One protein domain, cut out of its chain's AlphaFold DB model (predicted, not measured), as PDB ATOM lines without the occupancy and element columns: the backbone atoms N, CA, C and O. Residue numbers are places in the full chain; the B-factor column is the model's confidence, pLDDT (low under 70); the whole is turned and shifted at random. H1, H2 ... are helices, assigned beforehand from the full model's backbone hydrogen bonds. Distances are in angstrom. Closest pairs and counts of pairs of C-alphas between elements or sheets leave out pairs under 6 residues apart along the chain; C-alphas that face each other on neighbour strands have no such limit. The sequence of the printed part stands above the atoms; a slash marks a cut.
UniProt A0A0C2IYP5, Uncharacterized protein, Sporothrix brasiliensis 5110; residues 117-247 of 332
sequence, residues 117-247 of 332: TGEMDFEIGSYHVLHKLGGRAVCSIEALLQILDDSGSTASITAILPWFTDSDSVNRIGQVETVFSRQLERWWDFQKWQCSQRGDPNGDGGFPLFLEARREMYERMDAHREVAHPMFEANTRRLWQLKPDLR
ATOM      1  N   THR A 117     127.160 164.107  92.199       61.62
ATOM      2  CA  THR A 117     127.213 163.034  93.192       61.62
ATOM      3  C   THR A 117     127.215 163.657  94.591       61.62
ATOM      4  O   THR A 117     127.672 164.785  94.774       61.62
ATOM      5  N   GLY A 118     126.761 162.915  95.610       66.94
ATOM      6  CA  GLY A 118     126.813 163.398  96.999       66.94
ATOM      7  C   GLY A 118     128.236 163.726  97.487       66.94
ATOM      8  O   GLY A 118     128.405 164.504  98.422       66.94
ATOM      9  N   GLU A 119     129.264 163.177  96.834       71.44
ATOM     10  CA  GLU A 119     130.675 163.491  97.091       71.44
ATOM     11  C   GLU A 119     131.040 164.904  96.608       71.44
ATOM     12  O   GLU A 119     131.690 165.651  97.341       71.44
ATOM     13  N   MET A 120     130.548 165.325  95.438       83.12
ATOM     14  CA  MET A 120     130.802 166.672  94.919       83.12
ATOM     15  C   MET A 120     130.047 167.754  95.711       83.12
ATOM     16  O   MET A 120     130.573 168.849  95.921       83.12
ATOM     17  N   ASP A 121     128.847 167.457  96.221       83.88
ATOM     18  CA  ASP A 121     128.116 168.381  97.104       83.88
ATOM     19  C   ASP A 121     128.864 168.619  98.426       83.88
ATOM     20  O   ASP A 121     128.950 169.754  98.912       83.88
ATOM     21  N   PHE A 122     129.466 167.566  98.992       85.31
ATOM     22  CA  PHE A 122     130.327 167.674 100.171       85.31
ATOM     23  C   PHE A 122     131.572 168.530  99.892       85.31
ATOM     24  O   PHE A 122     131.979 169.357 100.718       85.31
ATOM     25  N   GLU A 123     132.167 168.362  98.716       89.81
ATOM     26  CA  GLU A 123     133.354 169.089  98.280       89.81
ATOM     27  C   GLU A 123     133.074 170.593  98.083       89.81
ATOM     28  O   GLU A 123     133.781 171.443  98.635       89.81
ATOM     29  N   ILE A 124     131.976 170.948  97.405       90.31
ATOM     30  CA  ILE A 124     131.514 172.343  97.282       90.31
ATOM     31  C   ILE A 124     131.149 172.922  98.656       90.31
ATOM     32  O   ILE A 124     131.482 174.069  98.976       90.31
ATOM     33  N   GLY A 125     130.511 172.129  99.521       90.69
ATOM     34  CA  GLY A 125     130.253 172.520 100.904       90.69
ATOM     35  C   GLY A 125     131.540 172.864 101.658       90.69
ATOM     36  O   GLY A 125     131.576 173.858 102.390       90.69
ATOM     37  N   SER A 126     132.605 172.091 101.436       92.00
ATOM     38  CA  SER A 126     133.920 172.306 102.044       92.00
ATOM     39  C   SER A 126     134.569 173.604 101.567       92.00
ATOM     40  O   SER A 126     135.095 174.349 102.395       92.00
ATOM     41  N   TYR A 127     134.457 173.929 100.275       93.31
ATOM     42  CA  TYR A 127     134.905 175.209  99.716       93.31
ATOM     43  C   TYR A 127     134.264 176.403 100.435       93.31
ATOM     44  O   TYR A 127     134.958 177.306 100.909       93.31
ATOM     45  N   HIS A 128     132.936 176.403 100.568       92.75
ATOM     46  CA  HIS A 128     132.223 177.523 101.185       92.75
ATOM     47  C   HIS A 128     132.561 177.688 102.669       92.75
ATOM     48  O   HIS A 128     132.771 178.812 103.128       92.75
ATOM     49  N   VAL A 129     132.658 176.581 103.411       93.25
ATOM     50  CA  VAL A 129     133.059 176.614 104.823       93.25
ATOM     51  C   VAL A 129     134.496 177.119 104.963       93.25
ATOM     52  O   VAL A 129     134.754 177.972 105.812       93.25
ATOM     53  N   LEU A 130     135.420 176.663 104.113       94.19
ATOM     54  CA  LEU A 130     136.808 177.128 104.119       94.19
ATOM     55  C   LEU A 130     136.880 178.651 103.949       94.19
ATOM     56  O   LEU A 130     137.512 179.321 104.765       94.19
ATOM     57  N   HIS A 131     136.174 179.201 102.958       91.94
ATOM     58  CA  HIS A 131     136.108 180.646 102.721       91.94
ATOM     59  C   HIS A 131     135.480 181.420 103.885       91.94
ATOM     60  O   HIS A 131     136.011 182.452 104.297       91.94
ATOM     61  N   LYS A 132     134.380 180.912 104.456       91.38
ATOM     62  CA  LYS A 132     133.710 181.527 105.612       91.38
ATOM     63  C   LYS A 132     134.637 181.649 106.826       91.38
ATOM     64  O   LYS A 132     134.534 182.610 107.581       91.38
ATOM     65  N   LEU A 133     135.554 180.699 106.998       90.00
ATOM     66  CA  LEU A 133     136.522 180.666 108.099       90.00
ATOM     67  C   LEU A 133     137.811 181.454 107.807       90.00
ATOM     68  O   LEU A 133     138.793 181.310 108.538       90.00
ATOM     69  N   GLY A 134     137.840 182.246 106.729       89.56
ATOM     70  CA  GLY A 134     139.021 183.004 106.298       89.56
ATOM     71  C   GLY A 134     140.104 182.153 105.626       89.56
ATOM     72  O   GLY A 134     141.181 182.663 105.312       89.56
ATOM     73  N   GLY A 135     139.825 180.868 105.394       89.81
ATOM     74  CA  GLY A 135     140.624 179.997 104.546       89.81
ATOM     75  C   GLY A 135     140.462 180.365 103.066       89.81
ATOM     76  O   GLY A 135     139.543 181.075 102.665       89.81
ATOM     77  N   ARG A 136     141.392 179.900 102.233       88.19
ATOM     78  CA  ARG A 136     141.423 180.191 100.797       88.19
ATOM     79  C   ARG A 136     141.660 178.891 100.065       88.19
ATOM     80  O   ARG A 136     142.665 178.213 100.292       88.19
ATOM     81  N   ALA A 137     140.710 178.556  99.208       91.00
ATOM     82  CA  ALA A 137     140.826 177.415  98.330       91.00
ATOM     83  C   ALA A 137     141.994 177.607  97.354       91.00
ATOM     84  O   ALA A 137     142.365 178.726  96.996       91.00
ATOM     85  N   VAL A 138     142.595 176.495  96.936       88.88
ATOM     86  CA  VAL A 138     143.730 176.506  96.000       88.88
ATOM     87  C   VAL A 138     143.317 176.934  94.585       88.88
ATOM     88  O   VAL A 138     144.136 177.448  93.825       88.88
ATOM     89  N   CYS A 139     142.043 176.743  94.243       88.25
ATOM     90  CA  CYS A 139     141.423 177.136  92.983       88.25
ATOM     91  C   CYS A 139     139.920 177.398  93.199       88.25
ATOM     92  O   CYS A 139     139.403 177.121  94.283       88.25
ATOM     93  N   SER A 140     139.237 177.961  92.197       89.94
ATOM     94  CA  SER A 140     137.778 178.122  92.238       89.94
ATOM     95  C   SER A 140     137.062 176.791  91.983       89.94
ATOM     96  O   SER A 140     137.671 175.833  91.499       89.94
ATOM     97  N   ILE A 141     135.760 176.732  92.276       89.50
ATOM     98  CA  ILE A 141     134.932 175.549  91.987       89.50
ATOM     99  C   ILE A 141     134.922 175.265  90.479       89.50
ATOM    100  O   ILE A 141     135.063 174.118  90.070       89.50
ATOM    101  N   GLU A 142     134.825 176.300  89.644       88.25
ATOM    102  CA  GLU A 142     134.824 176.177  88.182       88.25
ATOM    103  C   GLU A 142     136.154 175.628  87.669       88.25
ATOM    104  O   GLU A 142     136.168 174.774  86.788       88.25
ATOM    105  N   ALA A 143     137.273 176.080  88.242       86.69
ATOM    106  CA  ALA A 143     138.586 175.552  87.900       86.69
ATOM    107  C   ALA A 143     138.717 174.073  88.294       86.69
ATOM    108  O   ALA A 143     139.279 173.294  87.528       86.69
ATOM    109  N   LEU A 144     138.174 173.671  89.450       85.88
ATOM    110  CA  LEU A 144     138.161 172.269  89.872       85.88
ATOM    111  C   LEU A 144     137.299 171.401  88.940       85.88
ATOM    112  O   LEU A 144     137.746 170.337  88.521       85.88
ATOM    113  N   LEU A 145     136.107 171.871  88.569       85.38
ATOM    114  CA  LEU A 145     135.223 171.195  87.611       85.38
ATOM    115  C   LEU A 145     135.881 171.057  86.234       85.38
ATOM    116  O   LEU A 145     135.880 169.976  85.658       85.38
ATOM    117  N   GLN A 146     136.541 172.113  85.753       83.88
ATOM    118  CA  GLN A 146     137.290 172.063  84.500       83.88
ATOM    119  C   GLN A 146     138.430 171.037  84.564       83.88
ATOM    120  O   GLN A 146     138.682 170.334  83.592       83.88
ATOM    121  N   ILE A 147     139.115 170.919  85.707       81.25
ATOM    122  CA  ILE A 147     140.153 169.901  85.917       81.25
ATOM    123  C   ILE A 147     139.566 168.480  85.886       81.25
ATOM    124  O   ILE A 147     140.223 167.570  85.379       81.25
ATOM    125  N   LEU A 148     138.361 168.284  86.431       79.31
ATOM    126  CA  LEU A 148     137.652 167.002  86.386       79.31
ATOM    127  C   LEU A 148     137.247 166.635  84.950       79.31
ATOM    128  O   LEU A 148     137.404 165.479  84.551       79.31
ATOM    129  N   ASP A 149     136.808 167.621  84.168       78.31
ATOM    130  CA  ASP A 149     136.413 167.443  82.768       78.31
ATOM    131  C   ASP A 149     137.629 167.222  81.838       78.31
ATOM    132  O   ASP A 149     137.613 166.344  80.969       78.31
ATOM    133  N   ASP A 150     138.738 167.939  82.059       68.81
ATOM    134  CA  ASP A 150     139.966 167.918  81.240       68.81
ATOM    135  C   ASP A 150     140.906 166.738  81.556       68.81
ATOM    136  O   ASP A 150     142.128 166.903  81.577       68.81
ATOM    137  N   SER A 151     140.351 165.539  81.768       56.81
ATOM    138  CA  SER A 151     140.969 164.285  82.267       56.81
ATOM    139  C   SER A 151     142.358 163.833  81.729       56.81
ATOM    140  O   SER A 151     142.874 162.804  82.170       56.81
ATOM    141  N   GLY A 152     143.031 164.584  80.849       52.12
ATOM    142  CA  GLY A 152     144.395 164.344  80.363       52.12
ATOM    143  C   GLY A 152     145.424 165.487  80.490       52.12
ATOM    144  O   GLY A 152     146.593 165.234  80.198       52.12
ATOM    145  N   SER A 153     145.084 166.717  80.912       59.88
ATOM    146  CA  SER A 153     146.069 167.826  80.933       59.88
ATOM    147  C   SER A 153     146.820 167.955  82.266       59.88
ATOM    148  O   SER A 153     146.312 168.480  83.257       59.88
ATOM    149  N   THR A 154     148.091 167.540  82.284       59.81
ATOM    150  CA  THR A 154     148.997 167.664  83.445       59.81
ATOM    151  C   THR A 154     149.244 169.121  83.869       59.81
ATOM    152  O   THR A 154     149.576 169.373  85.025       59.81
ATOM    153  N   ALA A 155     149.060 170.087  82.960       59.72
ATOM    154  CA  ALA A 155     149.253 171.509  83.249       59.72
ATOM    155  C   ALA A 155     148.128 172.099  84.119       59.72
ATOM    156  O   ALA A 155     148.376 173.015  84.901       59.72
ATOM    157  N   SER A 156     146.907 171.559  84.026       64.38
ATOM    158  CA  SER A 156     145.745 172.068  84.769       64.38
ATOM    159  C   SER A 156     145.768 171.652  86.247       64.38
ATOM    160  O   SER A 156     145.257 172.371  87.100       64.38
ATOM    161  N   ILE A 157     146.417 170.530  86.581       72.00
ATOM    162  CA  ILE A 157     146.445 169.988  87.952       72.00
ATOM    163  C   ILE A 157     147.589 170.520  88.817       72.00
ATOM    164  O   ILE A 157     147.591 170.288  90.022       72.00
ATOM    165  N   THR A 158     148.571 171.226  88.245       73.56
ATOM    166  CA  THR A 158     149.806 171.587  88.964       73.56
ATOM    167  C   THR A 158     149.541 172.351  90.262       73.56
ATOM    168  O   THR A 158     150.226 172.124  91.257       73.56
ATOM    169  N   ALA A 159     148.515 173.206  90.287       72.06
ATOM    170  CA  ALA A 159     148.144 173.958  91.482       72.06
ATOM    171  C   ALA A 159     147.604 173.066  92.616       72.06
ATOM    172  O   ALA A 159     147.854 173.355  93.783       72.06
ATOM    173  N   ILE A 160     146.893 171.982  92.288       82.12
ATOM    174  CA  ILE A 160     146.214 171.114  93.264       82.12
ATOM    175  C   ILE A 160     147.035 169.881  93.658       82.12
ATOM    176  O   ILE A 160     146.726 169.248  94.664       82.12
ATOM    177  N   LEU A 161     148.110 169.575  92.921       80.12
ATOM    178  CA  LEU A 161     149.010 168.445  93.188       80.12
ATOM    179  C   LEU A 161     149.480 168.326  94.649       80.12
ATOM    180  O   LEU A 161     149.505 167.202  95.143       80.12
ATOM    181  N   PRO A 162     149.819 169.410  95.382       82.12
ATOM    182  CA  PRO A 162     150.239 169.286  96.781       82.12
ATOM    183  C   PRO A 162     149.177 168.678  97.711       82.12
ATOM    184  O   PRO A 162     149.504 168.249  98.813       82.12
ATOM    185  N   TRP A 163     147.913 168.649  97.283       84.31
ATOM    186  CA  TRP A 163     146.790 168.089  98.035       84.31
ATOM    187  C   TRP A 163     146.499 166.629  97.682       84.31
ATOM    188  O   TRP A 163     145.544 166.052  98.208       84.31
ATOM    189  N   PHE A 164     147.297 166.019  96.806       79.75
ATOM    190  CA  PHE A 164     147.180 164.612  96.445       79.75
ATOM    191  C   PHE A 164     147.940 163.743  97.449       79.75
ATOM    192  O   PHE A 164     149.059 164.053  97.850       79.75
ATOM    193  N   THR A 165     147.312 162.652  97.881       67.12
ATOM    194  CA  THR A 165     147.875 161.723  98.872       67.12
ATOM    195  C   THR A 165     148.788 160.676  98.243       67.12
ATOM    196  O   THR A 165     149.577 160.058  98.952       67.12
ATOM    197  N   ASP A 166     148.669 160.460  96.932       59.56
ATOM    198  CA  ASP A 166     149.471 159.501  96.173       59.56
ATOM    199  C   ASP A 166     149.624 159.992  94.723       59.56
ATOM    200  O   ASP A 166     148.628 160.244  94.044       59.56
ATOM    201  N   SER A 167     150.849 160.153  94.225       51.97
ATOM    202  CA  SER A 167     151.085 160.543  92.829       51.97
ATOM    203  C   SER A 167     150.773 159.422  91.827       51.97
ATOM    204  O   SER A 167     150.568 159.717  90.649       51.97
ATOM    205  N   ASP A 168     150.703 158.169  92.291       45.12
ATOM    206  CA  ASP A 168     150.564 156.948  91.486       45.12
ATOM    207  C   ASP A 168     149.144 156.344  91.518       45.12
ATOM    208  O   ASP A 168     148.919 155.254  90.979       45.12
ATOM    209  N   SER A 169     148.154 157.021  92.118       48.81
ATOM    210  CA  SER A 169     146.833 156.405  92.267       48.81
ATOM    211  C   SER A 169     146.102 156.243  90.926       48.81
ATOM    212  O   SER A 169     145.919 157.178  90.145       48.81
ATOM    213  N   VAL A 170     145.586 155.028  90.711       49.25
ATOM    214  CA  VAL A 170     144.632 154.661  89.645       49.25
ATOM    215  C   VAL A 170     143.341 155.498  89.729       49.25
ATOM    216  O   VAL A 170     142.572 155.559  88.775       49.25
ATOM    217  N   ASN A 171     143.115 156.187  90.854       62.16
ATOM    218  CA  ASN A 171     141.941 157.009  91.118       62.16
ATOM    219  C   ASN A 171     142.303 158.499  91.246       62.16
ATOM    220  O   ASN A 171     142.112 159.112  92.297       62.16
ATOM    221  N   ARG A 172     142.859 159.078  90.174       68.25
ATOM    222  CA  ARG A 172     143.142 160.522  90.090       68.25
ATOM    223  C   ARG A 172     141.870 161.360  90.275       68.25
ATOM    224  O   ARG A 172     141.935 162.391  90.931       68.25
ATOM    225  N   ILE A 173     140.735 160.895  89.750       69.81
ATOM    226  CA  ILE A 173     139.436 161.583  89.842       69.81
ATOM    227  C   ILE A 173     139.023 161.749  91.310       69.81
ATOM    228  O   ILE A 173     138.880 162.879  91.762       69.81
ATOM    229  N   GLY A 174     139.023 160.671  92.102       73.44
ATOM    230  CA  GLY A 174     138.701 160.753  93.533       73.44
ATOM    231  C   GLY A 174     139.673 161.611  94.360       73.44
ATOM    232  O   GLY A 174     139.338 162.076  95.448       73.44
ATOM    233  N   GLN A 175     140.895 161.855  93.870       76.31
ATOM    234  CA  GLN A 175     141.807 162.806  94.515       76.31
ATOM    235  C   GLN A 175     141.483 164.262  94.193       76.31
ATOM    236  O   GLN A 175     141.671 165.111  95.060       76.31
ATOM    237  N   VAL A 176     141.013 164.542  92.977       78.06
ATOM    238  CA  VAL A 176     140.547 165.875  92.580       78.06
ATOM    239  C   VAL A 176     139.239 166.211  93.301       78.06
ATOM    240  O   VAL A 176     139.103 167.315  93.810       78.06
ATOM    241  N   GLU A 177     138.329 165.244  93.440       81.88
ATOM    242  CA  GLU A 177     137.033 165.399  94.128       81.88
ATOM    243  C   GLU A 177     137.146 165.640  95.644       81.88
ATOM    244  O   GLU A 177     136.136 165.836  96.311       81.88
ATOM    245  N   THR A 178     138.356 165.603  96.215       86.75
ATOM    246  CA  THR A 178     138.583 165.753  97.664       86.75
ATOM    247  C   THR A 178     139.604 166.838  98.025       86.75
ATOM    248  O   THR A 178     140.129 166.866  99.141       86.75
ATOM    249  N   VAL A 179     139.925 167.741  97.096       89.62
ATOM    250  CA  VAL A 179     140.876 168.840  97.316       89.62
ATOM    251  C   VAL A 179     140.397 169.779  98.428       89.62
ATOM    252  O   VAL A 179     141.085 169.928  99.436       89.62
ATOM    253  N   PHE A 180     139.227 170.396  98.295       92.00
ATOM    254  CA  PHE A 180     138.656 171.349  99.243       92.00
ATOM    255  C   PHE A 180     138.353 170.724 100.599       92.00
ATOM    256  O   PHE A 180     138.624 171.348 101.625       92.00
ATOM    257  N   SER A 181     137.847 169.494 100.643       90.56
ATOM    258  CA  SER A 181     137.645 168.773 101.902       90.56
ATOM    259  C   SER A 181     138.963 168.518 102.641       90.56
ATOM    260  O   SER A 181     139.040 168.760 103.849       90.56
ATOM    261  N   ARG A 182     140.044 168.147 101.940       91.12
ATOM    262  CA  ARG A 182     141.394 168.057 102.535       91.12
ATOM    263  C   ARG A 182     141.921 169.419 102.984       91.12
ATOM    264  O   ARG A 182     142.487 169.513 104.075       91.12
ATOM    265  N   GLN A 183     141.714 170.471 102.189       93.38
ATOM    266  CA  GLN A 183     142.083 171.841 102.564       93.38
ATOM    267  C   GLN A 183     141.367 172.289 103.840       93.38
ATOM    268  O   GLN A 183     141.998 172.849 104.733       93.38
ATOM    269  N   LEU A 184     140.070 172.003 103.953       93.56
ATOM    270  CA  LEU A 184     139.276 172.322 105.132       93.56
ATOM    271  C   LEU A 184     139.731 171.523 106.356       93.56
ATOM    272  O   LEU A 184     139.898 172.094 107.431       93.56
ATOM    273  N   GLU A 185     139.984 170.222 106.212       91.56
ATOM    274  CA  GLU A 185     140.512 169.409 107.312       91.56
ATOM    275  C   GLU A 185     141.857 169.933 107.816       91.56
ATOM    276  O   GLU A 185     142.056 170.051 109.031       91.56
ATOM    277  N   ARG A 186     142.736 170.331 106.891       94.12
ATOM    278  CA  ARG A 186     144.024 170.938 107.215       94.12
ATOM    279  C   ARG A 186     143.873 172.302 107.885       94.12
ATOM    280  O   ARG A 186     144.583 172.593 108.848       94.12
ATOM    281  N   TRP A 187     142.916 173.108 107.435       95.06
ATOM    282  CA  TRP A 187     142.577 174.379 108.073       95.06
ATOM    283  C   TRP A 187     142.086 174.179 109.508       95.06
ATOM    284  O   TRP A 187     142.471 174.927 110.402       95.06
ATOM    285  N   TRP A 188     141.309 173.128 109.776       94.25
ATOM    286  CA  TRP A 188     140.898 172.798 111.141       94.25
ATOM    287  C   TRP A 188     142.048 172.347 112.034       94.25
ATOM    288  O   TRP A 188     142.073 172.703 113.213       94.25
ATOM    289  N   ASP A 189     143.004 171.590 111.491       93.50
ATOM    290  CA  ASP A 189     144.223 171.246 112.229       93.50
ATOM    291  C   ASP A 189     144.994 172.516 112.606       93.50
ATOM    292  O   ASP A 189     145.474 172.634 113.734       93.50
ATOM    293  N   PHE A 190     145.062 173.488 111.692       94.44
ATOM    294  CA  PHE A 190     145.640 174.797 111.967       94.44
ATOM    295  C   PHE A 190     144.867 175.565 113.043       94.44
ATOM    296  O   PHE A 190     145.494 176.050 113.976       94.44
ATOM    297  N   GLN A 191     143.540 175.665 112.955       91.94
ATOM    298  CA  GLN A 191     142.718 176.383 113.940       91.94
ATOM    299  C   GLN A 191     142.906 175.804 115.347       91.94
ATOM    300  O   GLN A 191     143.185 176.536 116.299       91.94
ATOM    301  N   LYS A 192     142.868 174.469 115.469       90.88
ATOM    302  CA  LYS A 192     143.150 173.792 116.740       90.88
ATOM    303  C   LYS A 192     144.561 174.108 117.224       90.88
ATOM    304  O   LYS A 192     144.743 174.541 118.359       90.88
ATOM    305  N   TRP A 193     145.554 173.946 116.350       91.69
ATOM    306  CA  TRP A 193     146.949 174.242 116.661       91.69
ATOM    307  C   TRP A 193     147.145 175.699 117.103       91.69
ATOM    308  O   TRP A 193     147.866 175.943 118.071       91.69
ATOM    309  N   GLN A 194     146.480 176.654 116.451       91.19
ATOM    310  CA  GLN A 194     146.522 178.087 116.743       91.19
ATOM    311  C   GLN A 194     146.007 178.377 118.159       91.19
ATOM    312  O   GLN A 194     146.653 179.124 118.906       91.19
ATOM    313  N   CYS A 195     144.900 177.746 118.561       88.81
ATOM    314  CA  CYS A 195     144.387 177.796 119.930       88.81
ATOM    315  C   CYS A 195     145.371 177.166 120.926       88.81
ATOM    316  O   CYS A 195     145.716 177.796 121.931       88.81
ATOM    317  N   SER A 196     145.916 175.986 120.617       88.50
ATOM    318  CA  SER A 196     146.902 175.307 121.468       88.50
ATOM    319  C   SER A 196     148.156 176.149 121.708       88.50
ATOM    320  O   SER A 196     148.730 176.094 122.799       88.50
ATOM    321  N   GLN A 197     148.565 176.983 120.740       89.50
ATOM    322  CA  GLN A 197     149.733 177.851 120.910       89.50
ATOM    323  C   GLN A 197     149.526 178.973 121.936       89.50
ATOM    324  O   GLN A 197     150.499 179.465 122.516       89.50
ATOM    325  N   ARG A 198     148.273 179.382 122.160       87.44
ATOM    326  CA  ARG A 198     147.886 180.447 123.102       87.44
ATOM    327  C   ARG A 198     147.690 179.935 124.527       87.44
ATOM    328  O   ARG A 198     147.663 180.750 125.448       87.44
ATOM    329  N   GLY A 199     147.645 178.614 124.701       74.56
ATOM    330  CA  GLY A 199     147.638 177.966 126.004       74.56
ATOM    331  C   GLY A 199     146.383 178.277 126.802       74.56
ATOM    332  O   GLY A 199     146.506 178.604 127.976       74.56
ATOM    333  N   ASP A 200     145.209 178.214 126.173       67.81
ATOM    334  CA  ASP A 200     143.938 178.240 126.892       67.81
ATOM    335  C   ASP A 200     143.592 176.813 127.362       67.81
ATOM    336  O   ASP A 200     143.205 175.987 126.536       67.81
ATOM    337  N   PRO A 201     143.788 176.472 128.651       50.66
ATOM    338  CA  PRO A 201     143.470 175.148 129.177       50.66
ATOM    339  C   PRO A 201     141.965 174.936 129.398       50.66
ATOM    340  O   PRO A 201     141.558 173.802 129.636       50.66
ATOM    341  N   ASN A 202     141.156 176.004 129.353       51.38
ATOM    342  CA  ASN A 202     139.722 175.969 129.650       51.38
ATOM    343  C   ASN A 202     138.850 176.252 128.421       51.38
ATOM    344  O   ASN A 202     137.663 175.936 128.434       51.38
ATOM    345  N   GLY A 203     139.424 176.850 127.381       65.00
ATOM    346  CA  GLY A 203     138.781 177.019 126.093       65.00
ATOM    347  C   GLY A 203     138.659 175.691 125.363       65.00
ATOM    348  O   GLY A 203     139.549 174.846 125.369       65.00
ATOM    349  N   ASP A 204     137.560 175.532 124.648       71.94
ATOM    350  CA  ASP A 204     137.177 174.359 123.870       71.94
ATOM    351  C   ASP A 204     138.118 174.092 122.667       71.94
ATOM    352  O   ASP A 204     137.826 173.270 121.792       71.94
ATOM    353  N   GLY A 205     139.210 174.854 122.554       77.94
ATOM    354  CA  GLY A 205     140.152 174.858 121.439       77.94
ATOM    355  C   GLY A 205     139.579 175.396 120.127       77.94
ATOM    356  O   GLY A 205     140.231 175.254 119.104       77.94
ATOM    357  N   GLY A 206     138.376 175.979 120.128       86.25
ATOM    358  CA  GLY A 206     137.642 176.324 118.903       86.25
ATOM    359  C   GLY A 206     136.573 175.298 118.502       86.25
ATOM    360  O   GLY A 206     136.011 175.393 117.412       86.25
ATOM    361  N   PHE A 207     136.243 174.339 119.379       90.81
ATOM    362  CA  PHE A 207     135.200 173.342 119.119       90.81
ATOM    363  C   PHE A 207     133.819 173.922 118.745       90.81
ATOM    364  O   PHE A 207     133.227 173.377 117.816       90.81
ATOM    365  N   PRO A 208     133.287 174.992 119.378       91.38
ATOM    366  CA  PRO A 208     131.995 175.557 118.984       91.38
ATOM    367  C   PRO A 208     131.943 175.940 117.503       91.38
ATOM    368  O   PRO A 208     131.005 175.568 116.803       91.38
ATOM    369  N   LEU A 209     133.004 176.575 116.997       90.31
ATOM    370  CA  LEU A 209     133.111 176.954 115.588       90.31
ATOM    371  C   LEU A 209     133.175 175.721 114.672       90.31
ATOM    372  O   LEU A 209     132.532 175.688 113.625       90.31
ATOM    373  N   PHE A 210     133.906 174.680 115.083       92.12
ATOM    374  CA  PHE A 210     133.954 173.401 114.370       92.12
ATOM    375  C   PHE A 210     132.585 172.707 114.322       92.12
ATOM    376  O   PHE A 210     132.186 172.187 113.279       92.12
ATOM    377  N   LEU A 211     131.852 172.714 115.439       94.25
ATOM    378  CA  LEU A 211     130.523 172.120 115.557       94.25
ATOM    379  C   LEU A 211     129.503 172.835 114.667       94.25
ATOM    380  O   LEU A 211     128.739 172.169 113.969       94.25
ATOM    381  N   GLU A 212     129.496 174.167 114.677       94.00
ATOM    382  CA  GLU A 212     128.616 174.977 113.830       94.00
ATOM    383  C   GLU A 212     128.917 174.772 112.345       94.00
ATOM    384  O   GLU A 212     128.004 174.526 111.559       94.00
ATOM    385  N   ALA A 213     130.193 174.784 111.958       92.12
ATOM    386  CA  ALA A 213     130.590 174.570 110.571       92.12
ATOM    387  C   ALA A 213     130.234 173.162 110.065       92.12
ATOM    388  O   ALA A 213     129.761 173.003 108.940       92.12
ATOM    389  N   ARG A 214     130.415 172.130 110.905       90.12
ATOM    390  CA  ARG A 214     129.968 170.764 110.595       90.12
ATOM    391  C   ARG A 214     128.451 170.715 110.443       90.12
ATOM    392  O   ARG A 214     127.974 170.143 109.472       90.12
ATOM    393  N   ARG A 215     127.699 171.334 111.358       92.31
ATOM    394  CA  ARG A 215     126.233 171.400 111.286       92.31
ATOM    395  C   ARG A 215     125.762 172.002 109.964       92.31
ATOM    396  O   ARG A 215     124.998 171.359 109.255       92.31
ATOM    397  N   GLU A 216     126.278 173.177 109.615       90.50
ATOM    398  CA  GLU A 216     125.934 173.877 108.373       90.50
ATOM    399  C   GLU A 216     126.245 173.026 107.132       90.50
ATOM    400  O   GLU A 216     125.470 172.997 106.178       90.50
ATOM    401  N   MET A 217     127.365 172.299 107.142       86.12
ATOM    402  CA  MET A 217     127.737 171.403 106.048       86.12
ATOM    403  C   MET A 217     126.729 170.259 105.870       86.12
ATOM    404  O   MET A 217     126.303 170.009 104.747       86.12
ATOM    405  N   TYR A 218     126.309 169.591 106.951       85.62
ATOM    406  CA  TYR A 218     125.282 168.544 106.870       85.62
ATOM    407  C   TYR A 218     123.912 169.106 106.462       85.62
ATOM    408  O   TYR A 218     123.215 168.478 105.671       85.62
ATOM    409  N   GLU A 219     123.535 170.292 106.944       88.25
ATOM    410  CA  GLU A 219     122.295 170.962 106.529       88.25
ATOM    411  C   GLU A 219     122.304 171.314 105.035       88.25
ATOM    412  O   GLU A 219     121.300 171.116 104.358       88.25
ATOM    413  N   ARG A 220     123.442 171.763 104.488       84.56
ATOM    414  CA  ARG A 220     123.596 172.049 103.049       84.56
ATOM    415  C   ARG A 220     123.409 170.805 102.174       84.56
ATOM    416  O   ARG A 220     122.925 170.929 101.057       84.56
ATOM    417  N   MET A 221     123.774 169.633 102.684       80.38
ATOM    418  CA  MET A 221     123.614 168.348 101.994       80.38
ATOM    419  C   MET A 221     122.238 167.701 102.231       80.38
ATOM    420  O   MET A 221     122.084 166.504 101.998       80.38
ATOM    421  N   ASP A 222     121.262 168.446 102.769       84.00
ATOM    422  CA  ASP A 222     119.932 167.943 103.156       84.00
ATOM    423  C   ASP A 222     119.992 166.761 104.156       84.00
ATOM    424  O   ASP A 222     119.047 165.995 104.360       84.00
ATOM    425  N   ALA A 223     121.116 166.618 104.866       85.06
ATOM    426  CA  ALA A 223     121.356 165.566 105.846       85.06
ATOM    427  C   ALA A 223     120.841 165.969 107.242       85.06
ATOM    428  O   ALA A 223     121.471 165.709 108.270       85.06
ATOM    429  N   HIS A 224     119.659 166.590 107.305       86.50
ATOM    430  CA  HIS A 224     119.062 167.101 108.548       86.50
ATOM    431  C   HIS A 224     118.862 166.019 109.619       86.50
ATOM    432  O   HIS A 224     118.921 166.304 110.817       86.50
ATOM    433  N   ARG A 225     118.662 164.761 109.203       87.44
ATOM    434  CA  ARG A 225     118.550 163.613 110.117       87.44
ATOM    435  C   ARG A 225     119.837 163.359 110.898       87.44
ATOM    436  O   ARG A 225     119.754 162.989 112.065       87.44
ATOM    437  N   GLU A 226     120.995 163.597 110.286       84.00
ATOM    438  CA  GLU A 226     122.298 163.444 110.940       84.00
ATOM    439  C   GLU A 226     122.506 164.527 111.999       84.00
ATOM    440  O   GLU A 226     122.932 164.233 113.112       84.00
ATOM    441  N   VAL A 227     122.127 165.773 111.692       88.25
ATOM    442  CA  VAL A 227     122.211 166.901 112.636       88.25
ATOM    443  C   VAL A 227     121.251 166.738 113.813       88.25
ATOM    444  O   VAL A 227     121.612 167.032 114.952       88.25
ATOM    445  N   ALA A 228     120.033 166.255 113.556       90.62
ATOM    446  CA  ALA A 228     119.032 166.003 114.591       90.62
ATOM    447  C   ALA A 228     119.359 164.775 115.462       90.62
ATOM    448  O   ALA A 228     118.711 164.558 116.490       90.62
ATOM    449  N   HIS A 229     120.340 163.959 115.068       92.12
ATOM    450  CA  HIS A 229     120.701 162.759 115.805       92.12
ATOM    451  C   HIS A 229     121.293 163.123 117.184       92.12
ATOM    452  O   HIS A 229     122.232 163.919 117.258       92.12
ATOM    453  N   PRO A 230     120.851 162.496 118.296       92.75
ATOM    454  CA  PRO A 230     121.321 162.841 119.645       92.75
ATOM    455  C   PRO A 230     122.838 162.712 119.853       92.75
ATOM    456  O   PRO A 230     123.408 163.359 120.728       92.75
ATOM    457  N   MET A 231     123.509 161.875 119.054       92.06
ATOM    458  CA  MET A 231     124.966 161.710 119.108       92.06
ATOM    459  C   MET A 231     125.747 162.665 118.201       92.06
ATOM    460  O   MET A 231     126.972 162.571 118.183       92.06
ATOM    461  N   PHE A 232     125.097 163.561 117.452       90.19
ATOM    462  CA  PHE A 232     125.778 164.440 116.496       90.19
ATOM    463  C   PHE A 232     126.894 165.253 117.159       90.19
ATOM    464  O   PHE A 232     128.050 165.186 116.740       90.19
ATOM    465  N   GLU A 233     126.584 165.960 118.249       93.88
ATOM    466  CA  GLU A 233     127.588 166.744 118.969       93.88
ATOM    467  C   GLU A 233     128.688 165.850 119.552       93.88
ATOM    468  O   GLU A 233     129.869 166.166 119.425       93.88
ATOM    469  N   ALA A 234     128.326 164.711 120.148       92.94
ATOM    470  CA  ALA A 234     129.290 163.788 120.740       92.94
ATOM    471  C   ALA A 234     130.256 163.205 119.692       92.94
ATOM    472  O   ALA A 234     131.459 163.107 119.943       92.94
ATOM    473  N   ASN A 235     129.756 162.856 118.505       91.19
ATOM    474  CA  ASN A 235     130.566 162.364 117.393       91.19
ATOM    475  C   ASN A 235     131.458 163.473 116.828       91.19
ATOM    476  O   ASN A 235     132.659 163.266 116.667       91.19
ATOM    477  N   THR A 236     130.912 164.672 116.625       92.12
ATOM    478  CA  THR A 236     131.687 165.846 116.199       92.12
ATOM    479  C   THR A 236     132.777 166.194 117.214       92.12
ATOM    480  O   THR A 236     133.910 166.492 116.836       92.12
ATOM    481  N   ARG A 237     132.498 166.063 118.514       92.44
ATOM    482  CA  ARG A 237     133.482 166.248 119.588       92.44
ATOM    483  C   ARG A 237     134.597 165.212 119.536       92.44
ATOM    484  O   ARG A 237     135.757 165.573 119.712       92.44
ATOM    485  N   ARG A 238     134.283 163.947 119.249       91.00
ATOM    486  CA  ARG A 238     135.306 162.905 119.045       91.00
ATOM    487  C   ARG A 238     136.203 163.234 117.853       91.00
ATOM    488  O   ARG A 238     137.419 163.167 117.992       91.00
ATOM    489  N   LEU A 239     135.626 163.651 116.724       88.38
ATOM    490  CA  LEU A 239     136.398 164.093 115.555       88.38
ATOM    491  C   LEU A 239     137.325 165.262 115.907       88.38
ATOM    492  O   LEU A 239     138.504 165.243 115.565       88.38
ATOM    493  N   TRP A 240     136.821 166.240 116.661       90.62
ATOM    494  CA  TRP A 240     137.624 167.359 117.140       90.62
ATOM    495  C   TRP A 240     138.778 166.918 118.047       90.62
ATOM    496  O   TRP A 240     139.904 167.397 117.912       90.62
ATOM    497  N   GLN A 241     138.532 165.981 118.963       89.50
ATOM    498  CA  GLN A 241     139.554 165.447 119.865       89.50
ATOM    499  C   GLN A 241     140.655 164.680 119.122       89.50
ATOM    500  O   GLN A 241     141.810 164.780 119.524       89.50
ATOM    501  N   LEU A 242     140.322 163.992 118.023       88.81
ATOM    502  CA  LEU A 242     141.293 163.278 117.185       88.81
ATOM    503  C   LEU A 242     142.259 164.209 116.442       88.81
ATOM    504  O   LEU A 242     143.348 163.772 116.066       88.81
ATOM    505  N   LYS A 243     141.893 165.480 116.232       87.75
ATOM    506  CA  LYS A 243     142.788 166.437 115.574       87.75
ATOM    507  C   LYS A 243     144.070 166.648 116.384       87.75
ATOM    508  O   LYS A 243     143.990 166.697 117.617       87.75
ATOM    509  N   PRO A 244     145.235 166.825 115.737       84.69
ATOM    510  CA  PRO A 244     146.498 166.976 116.446       84.69
ATOM    511  C   PRO A 244     146.473 168.172 117.403       84.69
ATOM    512  O   PRO A 244     146.259 169.307 116.985       84.69
ATOM    513  N   ASP A 245     146.721 167.920 118.685       83.06
ATOM    514  CA  ASP A 245     146.917 168.961 119.692       83.06
ATOM    515  C   ASP A 245     148.408 169.040 120.023       83.06
ATOM    516  O   ASP A 245     148.944 168.246 120.797       83.06
ATOM    517  N   LEU A 246     149.119 169.916 119.314       83.12
ATOM    518  CA  LEU A 246     150.575 169.969 119.352       83.12
ATOM    519  C   LEU A 246     151.049 171.392 119.618       83.12
ATOM    520  O   LEU A 246     150.647 172.334 118.938       83.12
ATOM    521  N   ARG A 247     151.978 171.541 120.564       83.12
ATOM    522  CA  ARG A 247     152.664 172.808 120.840       83.12
ATOM    523  C   ARG A 247     153.993 172.873 120.101       83.12
ATOM    524  O   ARG A 247     154.750 171.903 120.079       83.12
TER     525      ARG A 247
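AT A GLANCE: This is residues 117 to 247 of the 332 residues of an uncharacterized protein of Sporothrix brasiliensis 5110 (UniProt A0A0C2IYP5). The body of this model is a set of crossed helices: H1 packs at a slant on the first part of H4, the longest helix, and on H5, which runs back opposite to H4, while H7 crosses H5 and little H6 sits at the turn between H5 and H7. At the other end of the long axis, H2, H3 and the wide loop of residues 150 to 171 make a looser end. The printed part has 131 residues with seven named helices, H1 to H7 in order along the chain, and no named strand; the class is all helix. It is compact, with a radius of gyration of the C-alphas of 16.2 A, and spans 50 by 37 by 25 A.

IN THESE COORDINATES: Find C-alpha 118 at (126.813, 163.398, 96.999); from there H1 runs through residues 118 to 132, 21.2 A from first to last C-alpha. Next come H2, residues 141 to 149, 12.4 A long, and H3, residues 172 to 176, 6.4 A. H4, residues 179 to 198, starts with C-alpha 179 at (140.876, 168.840, 97.316) and covers 29.1 A. H5 takes residues 207 to 220, 19.9 A, and H6 residues 224 to 227, 5.2 A. H7, residues 232 to 242, covers 15.6 A and ends with C-alpha 242 at (141.293, 163.278, 117.185).

HOW THE PARTS SIT: Begin at the hub, H5, which touches H1, H6 and H7. Look at Gly 125 and Met 217, the closest C-alphas of H1 and H5, 5.8 A apart; the two helices run opposite ways at a steep tilt of 44 degrees. H7 touches H5 at a steep tilt of 55 degrees, opposite ways, with the C-alphas of Leu 211 and Thr 236 closest at 6.4 A. H6 touches residues 215 to 219 of H5 alone, the C-alphas of Arg 215 and Val 227 coming closest at 6.2 A. H4 touches H1 with residues 179 to 187 alone, the same way at a steep tilt of 39 degrees; the closest C-alphas, of Ser 126 and Ser 181, are 5.1 A apart. H4 and H5 are close but not clearly touching, 7.7 A between the C-alphas of Trp 188 and Phe 210. Farther out, H2 touches H3, with the C-alphas of Leu 148 and Ile 173 closest at 6.7 A. H2 is apart from H4, H5, H6 and H7. Check O i against N i+4: each pair is within hydrogen-bond range in H1, H2, H3, H5 and H7, 15 of 16 are in H4, and H6 is too short for such a pair.

THE WHOLE: The two C-alphas farthest apart, those of Gly 152 and Asn 202, are 50.9 A apart. The printed part has no cut, and the link from H2 to H3, 22 residues, is long. The mean pLDDT of the printed part is 82.7; look for values under 70 at residues 117 to 118, 150 to 156, 165 to 173 and 200 to 203.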